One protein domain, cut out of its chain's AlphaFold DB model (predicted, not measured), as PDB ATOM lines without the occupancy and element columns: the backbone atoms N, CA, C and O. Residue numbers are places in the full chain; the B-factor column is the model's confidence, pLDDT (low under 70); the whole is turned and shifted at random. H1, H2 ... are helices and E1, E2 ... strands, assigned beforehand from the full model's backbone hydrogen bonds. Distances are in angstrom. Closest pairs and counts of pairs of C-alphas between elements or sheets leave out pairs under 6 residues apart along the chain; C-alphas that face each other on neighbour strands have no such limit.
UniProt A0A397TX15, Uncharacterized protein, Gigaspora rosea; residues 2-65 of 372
ATOM      1  N   GLU A   2     124.120 189.104 329.642       74.56
ATOM      2  CA  GLU A   2     124.014 190.375 328.895       74.56
ATOM      3  C   GLU A   2     122.681 190.552 328.142       74.56
ATOM      4  O   GLU A   2     121.963 191.506 328.408       74.56
ATOM      5  N   TYR A   3     122.302 189.606 327.271       80.62
ATOM      6  CA  TYR A   3     121.048 189.685 326.502       80.62
ATOM      7  C   TYR A   3     119.808 189.887 327.385       80.62
ATOM      8  O   TYR A   3     118.938 190.690 327.067       80.62
ATOM      9  N   LYS A   4     119.744 189.180 328.522       80.69
ATOM     10  CA  LYS A   4     118.642 189.315 329.482       80.69
ATOM     11  C   LYS A   4     118.632 190.714 330.105       80.69
ATOM     12  O   LYS A   4     117.590 191.347 330.111       80.69
ATOM     13  N   ALA A   5     119.789 191.219 330.538       77.12
ATOM     14  CA  ALA A   5     119.902 192.564 331.100       77.12
ATOM     15  C   ALA A   5     119.506 193.656 330.088       77.12
ATOM     16  O   ALA A   5     118.746 194.557 330.430       77.12
ATOM     17  N   LYS A   6     119.947 193.543 328.826       80.94
ATOM     18  CA  LYS A   6     119.526 194.447 327.740       80.94
ATOM     19  C   LYS A   6     118.012 194.397 327.514       80.94
ATOM     20  O   LYS A   6     117.375 195.441 327.401       80.94
ATOM     21  N   LEU A   7     117.430 193.196 327.503       78.81
ATOM     22  CA  LEU A   7     115.989 192.998 327.346       78.81
ATOM     23  C   LEU A   7     115.183 193.624 328.486       78.81
ATOM     24  O   LEU A   7     114.157 194.248 328.223       78.81
ATOM     25  N   ASP A   8     115.649 193.466 329.721       79.38
ATOM     26  CA  ASP A   8     114.999 194.021 330.907       79.38
ATOM     27  C   ASP A   8     115.040 195.560 330.874       79.38
ATOM     28  O   ASP A   8     114.014 196.202 331.087       79.38
ATOM     29  N   ILE A   9     116.185 196.153 330.508       78.94
ATOM     30  CA  ILE A   9     116.352 197.610 330.357       78.94
ATOM     31  C   ILE A   9     115.464 198.170 329.235       78.94
ATOM     32  O   ILE A   9     114.840 199.215 329.396       78.94
ATOM     33  N   HIS A  10     115.382 197.480 328.099       78.06
ATOM     34  CA  HIS A  10     114.597 197.944 326.955       78.06
ATOM     35  C   HIS A  10     113.085 197.934 327.208       78.06
ATOM     36  O   HIS A  10     112.344 198.730 326.638       78.06
ATOM     37  N   LYS A  11     112.614 197.019 328.060       77.94
ATOM     38  CA  LYS A  11     111.193 196.872 328.401       77.94
ATOM     39  C   LYS A  11     110.742 197.778 329.546       77.94
ATOM     40  O   LYS A  11     109.594 197.659 329.976       77.94
ATOM     41  N   LEU A  12     111.616 198.648 330.055       77.12
ATOM     42  CA  LEU A  12     111.264 199.562 331.134       77.12
ATOM     43  C   LEU A  12     110.110 200.471 330.706       77.12
ATOM     44  O   LEU A  12     110.173 201.166 329.692       77.12
ATOM     45  N   GLN A  13     109.046 200.462 331.505       74.50
ATOM     46  CA  GLN A  13     107.988 201.459 331.425       74.50
ATOM     47  C   GLN A  13     108.361 202.622 332.332       74.50
ATOM     48  O   GLN A  13     108.744 202.427 333.486       74.50
ATOM     49  N   PHE A  14     108.264 203.831 331.794       77.62
ATOM     50  CA  PHE A  14     108.697 205.029 332.487       77.62
ATOM     51  C   PHE A  14     107.525 205.790 333.081       77.62
ATOM     52  O   PHE A  14     106.533 206.059 332.403       77.62
ATOM     53  N   GLU A  15     107.685 206.203 334.333       77.56
ATOM     54  CA  GLU A  15     106.833 207.231 334.915       77.56
ATOM     55  C   GLU A  15     107.058 208.578 334.195       77.56
ATOM     56  O   GLU A  15     108.162 208.827 333.693       77.56
ATOM     57  N   PRO A  16     106.054 209.479 334.158       72.00
ATOM     58  CA  PRO A  16     106.126 210.735 333.400       72.00
ATOM     59  C   PRO A  16     107.344 211.613 333.722       72.00
ATOM     60  O   PRO A  16     107.838 212.323 332.851       72.00
ATOM     61  N   ASN A  17     107.857 211.524 334.952       76.81
ATOM     62  CA  ASN A  17     108.917 212.387 335.477       76.81
ATOM     63  C   ASN A  17     110.309 211.731 335.479       76.81
ATOM     64  O   ASN A  17     111.203 212.198 336.184       76.81
ATOM     65  N   ILE A  18     110.507 210.631 334.748       84.12
ATOM     66  CA  ILE A  18     111.831 210.007 334.662       84.12
ATOM     67  C   ILE A  18     112.800 210.884 333.852       84.12
ATOM     68  O   ILE A  18     112.405 211.514 332.867       84.12
ATOM     69  N   ASN A  19     114.080 210.857 334.225       86.38
ATOM     70  CA  ASN A  19     115.141 211.580 333.531       86.38
ATOM     71  C   ASN A  19     115.299 211.123 332.061       86.38
ATOM     72  O   ASN A  19     115.297 209.922 331.769       86.38
ATOM     73  N   ASP A  20     115.471 212.067 331.131       88.69
ATOM     74  CA  ASP A  20     115.563 211.779 329.691       88.69
ATOM     75  C   ASP A  20     116.804 210.960 329.310       88.69
ATOM     76  O   ASP A  20     116.730 210.132 328.398       88.69
ATOM     77  N   ILE A  21     117.903 211.077 330.062       90.44
ATOM     78  CA  ILE A  21     119.096 210.229 329.908       90.44
ATOM     79  C   ILE A  21     118.735 208.753 330.110       90.44
ATOM     80  O   ILE A  21     119.176 207.893 329.343       90.44
ATOM     81  N   ALA A  22     117.872 208.440 331.083       88.00
ATOM     82  CA  ALA A  22     117.406 207.073 331.310       88.00
ATOM     83  C   ALA A  22     116.539 206.554 330.153       88.00
ATOM     84  O   ALA A  22     116.677 205.398 329.736       88.00
ATOM     85  N   LYS A  23     115.699 207.421 329.574       89.06
ATOM     86  CA  LYS A  23     114.898 207.085 328.386       89.06
ATOM     87  C   LYS A  23     115.789 206.826 327.175       89.06
ATOM     88  O   LYS A  23     115.549 205.868 326.443       89.06
ATOM     89  N   VAL A  24     116.813 207.650 326.942       90.81
ATOM     90  CA  VAL A  24     117.785 207.421 325.859       90.81
ATOM     91  C   VAL A  24     118.507 206.095 326.059       90.81
ATOM     92  O   VAL A  24     118.496 205.277 325.143       90.81
ATOM     93  N   LEU A  25     119.022 205.820 327.262       89.56
ATOM     94  CA  LEU A  25     119.685 204.548 327.545       89.56
ATOM     95  C   LEU A  25     118.802 203.346 327.197       89.56
ATOM     96  O   LEU A  25     119.258 202.437 326.515       89.56
ATOM     97  N   SER A  26     117.539 203.334 327.624       88.75
ATOM     98  CA  SER A  26     116.652 202.190 327.361       88.75
ATOM     99  C   SER A  26     116.362 201.927 325.883       88.75
ATOM    100  O   SER A  26     116.204 200.773 325.474       88.75
ATOM    101  N   ARG A  27     116.310 202.991 325.073       89.88
ATOM    102  CA  ARG A  27     116.089 202.897 323.628       89.88
ATOM    103  C   ARG A  27     117.335 202.380 322.923       89.88
ATOM    104  O   ARG A  27     117.232 201.485 322.091       89.88
ATOM    105  N   GLU A  28     118.496 202.880 323.329       90.94
ATOM    106  CA  GLU A  28     119.764 202.643 322.641       90.94
ATOM    107  C   GLU A  28     120.569 201.459 323.187       90.94
ATOM    108  O   GLU A  28     121.553 201.064 322.569       90.94
ATOM    109  N   ILE A  29     120.168 200.838 324.304       88.62
ATOM    110  CA  ILE A  29     120.938 199.768 324.971       88.62
ATOM    111  C   ILE A  29     121.331 198.612 324.027       88.62
ATOM    112  O   ILE A  29     122.368 197.975 324.220       88.62
ATOM    113  N   TRP A  30     120.522 198.337 322.999       88.94
ATOM    114  CA  TRP A  30     120.786 197.298 321.998       88.94
ATOM    115  C   TRP A  30     121.909 197.650 321.030       88.94
ATOM    116  O   TRP A  30     122.602 196.746 320.565       88.94
ATOM    117  N   ASN A  31     122.098 198.941 320.769       89.12
ATOM    118  CA  ASN A  31     123.119 199.466 319.871       89.12
ATOM    119  C   ASN A  31     124.488 199.556 320.564       89.12
ATOM    120  O   ASN A  31     125.509 199.713 319.901       89.12
ATOM    121  N   LEU A  32     124.526 199.407 321.893       88.50
ATOM    122  CA  LEU A  32     125.759 199.467 322.666       88.50
ATOM    123  C   LEU A  32     126.528 198.145 322.636       88.50
ATOM    124  O   LEU A  32     125.982 197.055 322.873       88.50
ATOM    125  N   ASN A  33     127.840 198.261 322.439       86.81
ATOM    126  CA  ASN A  33     128.768 197.145 322.553       86.81
ATOM    127  C   ASN A  33     129.106 196.921 324.032       86.81
ATOM    128  O   ASN A  33     129.991 197.580 324.581       86.81
ATOM    129  N   LEU A  34     128.356 196.023 324.677       86.12
ATOM    130  CA  LEU A  34     128.427 195.796 326.118       86.12
ATOM    131  C   LEU A  34     128.962 194.409 326.449       86.12
ATOM    132  O   LEU A  34     128.662 193.429 325.775       86.12
ATOM    133  N   LYS A  35     129.708 194.321 327.544       86.19
ATOM    134  CA  LYS A  35     130.123 193.070 328.180       86.19
ATOM    135  C   LYS A  35     129.269 192.792 329.418       86.19
ATOM    136  O   LYS A  35     128.719 193.720 330.007       86.19
ATOM    137  N   PRO A  36     129.169 191.526 329.869       81.12
ATOM    138  CA  PRO A  36     128.360 191.164 331.036       81.12
ATOM    139  C   PRO A  36     128.703 191.911 332.335       81.12
ATOM    140  O   PRO A  36     127.865 191.977 333.233       81.12
ATOM    141  N   ASP A  37     129.930 192.411 332.467       80.38
ATOM    142  CA  ASP A  37     130.430 193.132 333.634       80.38
ATOM    143  C   ASP A  37     130.404 194.660 333.496       80.38
ATOM    144  O   ASP A  37     130.691 195.334 334.486       80.38
ATOM    145  N   ASP A  38     129.998 195.197 332.341       86.06
ATOM    146  CA  ASP A  38     129.938 196.643 332.123       86.06
ATOM    147  C   ASP A  38     128.946 197.307 333.095       86.06
ATOM    148  O   ASP A  38     127.822 196.839 333.329       86.06
ATOM    149  N   LEU A  39     129.373 198.433 333.670       89.94
ATOM    150  CA  LEU A  39     128.660 199.150 334.731       89.94
ATOM    151  C   LEU A  39     127.270 199.639 334.303       89.94
ATOM    152  O   LEU A  39     126.335 199.652 335.112       89.94
ATOM    153  N   ILE A  40     127.104 199.942 333.019       91.38
ATOM    154  CA  ILE A  40     125.849 200.435 332.450       91.38
ATOM    155  C   ILE A  40     124.701 199.429 332.573       91.38
ATOM    156  O   ILE A  40     123.564 199.821 332.825       91.38
ATOM    157  N   LEU A  41     124.998 198.124 332.521       88.12
ATOM    158  CA  LEU A  41     124.011 197.061 332.747       88.12
ATOM    159  C   LEU A  41     123.510 197.028 334.196       88.12
ATOM    160  O   LEU A  41     122.520 196.372 334.502       88.12
ATOM    161  N   SER A  42     124.205 197.719 335.100       87.38
ATOM    162  CA  SER A  42     123.807 197.908 336.495       87.38
ATOM    163  C   SER A  42     123.195 199.290 336.746       87.38
ATOM    164  O   SER A  42     122.998 199.651 337.904       87.38
ATOM    165  N   GLY A  43     122.885 200.063 335.698       89.81
ATOM    166  CA  GLY A  43     122.352 201.424 335.812       89.81
ATOM    167  C   GLY A  43     123.397 202.469 336.217       89.81
ATOM    168  O   GLY A  43     123.031 203.518 336.741       89.81
ATOM    169  N   ILE A  44     124.687 202.176 336.018       93.88
ATOM    170  CA  ILE A  44     125.794 203.081 336.348       93.88
ATOM    171  C   ILE A  44     126.437 203.580 335.050       93.88
ATOM    172  O   ILE A  44     126.988 202.798 334.279       93.88
ATOM    173  N   LEU A  45     126.378 204.886 334.817       93.75
ATOM    174  CA  LEU A  45     126.977 205.578 333.683       93.75
ATOM    175  C   LEU A  45     128.422 205.954 334.014       93.75
ATOM    176  O   LEU A  45     128.676 206.933 334.717       93.75
ATOM    177  N   ASP A  46     129.366 205.160 333.516       92.81
ATOM    178  CA  ASP A  46     130.797 205.440 333.607       92.81
ATOM    179  C   ASP A  46     131.250 206.287 332.420       92.81
ATOM    180  O   ASP A  46     131.363 205.798 331.299       92.81
ATOM    181  N   ILE A  47     131.477 207.579 332.671       90.12
ATOM    182  CA  ILE A  47     131.735 208.567 331.616       90.12
ATOM    183  C   ILE A  47     132.998 208.236 330.819       90.12
ATOM    184  O   ILE A  47     133.001 208.347 329.596       90.12
ATOM    185  N   GLU A  48     134.067 207.808 331.492       88.69
ATOM    186  CA  GLU A  48     135.315 207.453 330.808       88.69
ATOM    187  C   GLU A  48     135.144 206.202 329.952       88.69
ATOM    188  O   GLU A  48     135.569 206.172 328.801       88.69
ATOM    189  N   GLU A  49     134.478 205.181 330.492       89.75
ATOM    190  CA  GLU A  49     134.238 203.936 329.768       89.75
ATOM    191  C   GLU A  49     133.315 204.148 328.561       89.75
ATOM    192  O   GLU A  49     133.557 203.584 327.492       89.75
ATOM    193  N   LEU A  50     132.284 204.986 328.702       90.50
ATOM    194  CA  LEU A  50     131.413 205.385 327.598       90.50
ATOM    195  C   LEU A  50     132.194 206.119 326.511       90.50
ATOM    196  O   LEU A  50     132.041 205.788 325.340       90.50
ATOM    197  N   ARG A  51     133.074 207.051 326.889       90.19
ATOM    198  CA  ARG A  51     133.926 207.775 325.941       90.19
ATOM    199  C   ARG A  51     134.831 206.836 325.145       90.19
ATOM    200  O   ARG A  51     135.017 207.036 323.951       90.19
ATOM    201  N   GLU A  52     135.387 205.818 325.796       89.56
ATOM    202  CA  GLU A  52     136.287 204.856 325.151       89.56
ATOM    203  C   GLU A  52     135.550 203.825 324.286       89.56
ATOM    204  O   GLU A  52     136.005 203.503 323.189       89.56
ATOM    205  N   LYS A  53     134.440 203.266 324.784       90.44
ATOM    206  CA  LYS A  53     133.768 202.116 324.156       90.44
ATOM    207  C   LYS A  53     132.571 202.489 323.284       90.44
ATOM    208  O   LYS A  53     132.264 201.742 322.360       90.44
ATOM    209  N   ASN A  54     131.866 203.575 323.601       91.50
ATOM    210  CA  ASN A  54     130.605 203.969 322.963       91.50
ATOM    211  C   ASN A  54     130.512 205.511 322.791       91.50
ATOM    212  O   ASN A  54     129.582 206.125 323.324       91.50
ATOM    213  N   PRO A  55     131.455 206.158 322.075       91.25
ATOM    214  CA  PRO A  55     131.517 207.621 321.967       91.25
ATOM    215  C   PRO A  55     130.275 208.245 321.311       91.25
ATOM    216  O   PRO A  55     129.801 209.276 321.774       91.25
ATOM    217  N   GLU A  56     129.686 207.599 320.302       91.50
ATOM    218  CA  GLU A  56     128.458 208.082 319.646       91.50
ATOM    219  C   GLU A  56     127.279 208.154 320.628       91.50
ATOM    220  O   GLU A  56     126.506 209.111 320.640       91.50
ATOM    221  N   PHE A  57     127.170 207.168 321.522       91.12
ATOM    222  CA  PHE A  57     126.148 207.177 322.563       91.12
ATOM    223  C   PHE A  57     126.390 208.295 323.581       91.12
ATOM    224  O   PHE A  57     125.446 208.959 324.001       91.12
ATOM    225  N   LEU A  58     127.650 208.540 323.954       89.75
ATOM    226  CA  LEU A  58     128.018 209.660 324.819       89.75
ATOM    227  C   LEU A  58     127.613 211.011 324.202       89.75
ATOM    228  O   LEU A  58     127.040 211.849 324.896       89.75
ATOM    229  N   GLU A  59     127.840 211.207 322.901       89.56
ATOM    230  CA  GLU A  59     127.390 212.404 322.178       89.56
ATOM    231  C   GLU A  59     125.865 212.561 322.232       89.56
ATOM    232  O   GLU A  59     125.372 213.647 322.539       89.56
ATOM    233  N   MET A  60     125.111 211.476 322.030       90.06
ATOM    234  CA  MET A  60     123.649 211.498 322.160       90.06
ATOM    235  C   MET A  60     123.189 211.906 323.564       90.06
ATOM    236  O   MET A  60     122.223 212.659 323.693       90.06
ATOM    237  N   LEU A  61     123.865 211.427 324.616       90.69
ATOM    238  CA  LEU A  61     123.559 211.816 325.996       90.69
ATOM    239  C   LEU A  61     123.847 213.302 326.240       90.69
ATOM    240  O   LEU A  61     122.995 213.999 326.792       90.69
ATOM    241  N   ASN A  62     124.988 213.808 325.766       86.12
ATOM    242  CA  ASN A  62     125.339 215.229 325.862       86.12
ATOM    243  C   ASN A  62     124.351 216.140 325.114       86.12
ATOM    244  O   ASN A  62     124.100 217.259 325.555       86.12
ATOM    245  N   MET A  63     123.772 215.677 323.999       87.06
ATOM    246  CA  MET A  63     122.725 216.422 323.287       87.06
ATOM    247  C   MET A  63     121.428 216.546 324.095       87.06
ATOM    248  O   MET A  63     120.685 217.502 323.888       87.06
ATOM    249  N   GLN A  64     121.132 215.591 324.983       88.00
ATOM    250  CA  GLN A  64     119.975 215.691 325.878       88.00
ATOM    251  C   GLN A  64     120.258 216.582 327.083       88.00
ATOM    252  O   GLN A  64     119.403 217.365 327.484       88.00
ATOM    253  N   ASP A  65     121.447 216.451 327.667       83.44
ATOM    254  CA  ASP A  65     121.848 217.234 328.825       83.44
ATOM    255  C   ASP A  65     123.341 217.573 328.739       83.44
ATOM    256  O   ASP A  65     124.210 216.732 328.977       83.44
TER     257      ASP A  65
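Overview. This is residues 2 to 65 of the 372 residues of an uncharacterized protein of Gigaspora rosea (UniProt A0A397TX15). Picture a flattened cluster of short helices, with H2 near the middle, H1 towards one end and H5 at the other. H3, E1 and H4 follow one another along one side of H2, residues 11 to 19 make a wide loop on the other side, and H4 and H5 fold back on each other as a helical hairpin. The printed part has 64 residues with five named helices and one named strand, in the order H1, H2, H3, E1, H4, H5; it is mostly helix. It is compact, with a radius of gyration of the C-alphas of 11.3 A, and spans 32 by 28 by 17 A.

Arrangement. Start at H1, residues 2 to 10, and go to H2, residues 20 to 28: they only just touch, with 3 pairs of C-alphas within 8 A, the closest being those of His 10 and Ser 26, 4.7 A apart. Their lines stand at a steep tilt of 49 degrees, opposite ways. Next comes H3, residues 39 to 42, which is apart from H2 and only just touches H1, with 3 pairs of C-alphas within 8 A; the closest are those of Ala 5 and Leu 41, 6.3 A apart. E1, residues 44 to 46, pairs with no named strand; its closest C-alpha pair with H3 is Leu 45 to Leu 39, 6.7 A. H4, residues 47 to 53, and E1 meet only through their link. H5, residues 55 to 64, touches H4, closest at the C-alphas of Leu 58 and Leu 50, 6.1 A apart; this hairpin has a steep tilt of 41 degrees, opposite ways. H5 also touches H2, closest at the C-alphas of Leu 61 and Ile 21, 6.1 A apart, at a steep tilt of 36 degrees, only just past shallow, opposite ways. H1 and H5 are apart, as are H2 and H4. In H1, H2, H4 and H5 every O i to N i+4 pair is within hydrogen-bond range; H3 is too short for such a pair, and its one O i to N i+3 pair is within range.

Along the chain. Find C-alpha 2 at (124.014, 190.375, 328.895); from there H1 runs 12.2 A to C-alpha 10. H2 begins at C-alpha 20, at (115.563, 211.779, 329.691), and runs 12.3 A to C-alpha 28. H3 covers 5.3 A from C-alpha 39 to 42, E1 6.2 A from 44 to 46, and H4 10.1 A from 47 to 53. H5 runs 14.6 A from C-alpha 55 to C-alpha 64 at (119.975, 215.691, 325.878).

Size, cuts and confidence. Look to the C-alphas of Pro 16 and Glu 52 for the two farthest apart, 31.8 A. The printed part has no cut and no long link. The mean pLDDT of the printed part is 86.1, no printed residue is under 70, and H1 has a mean of 79.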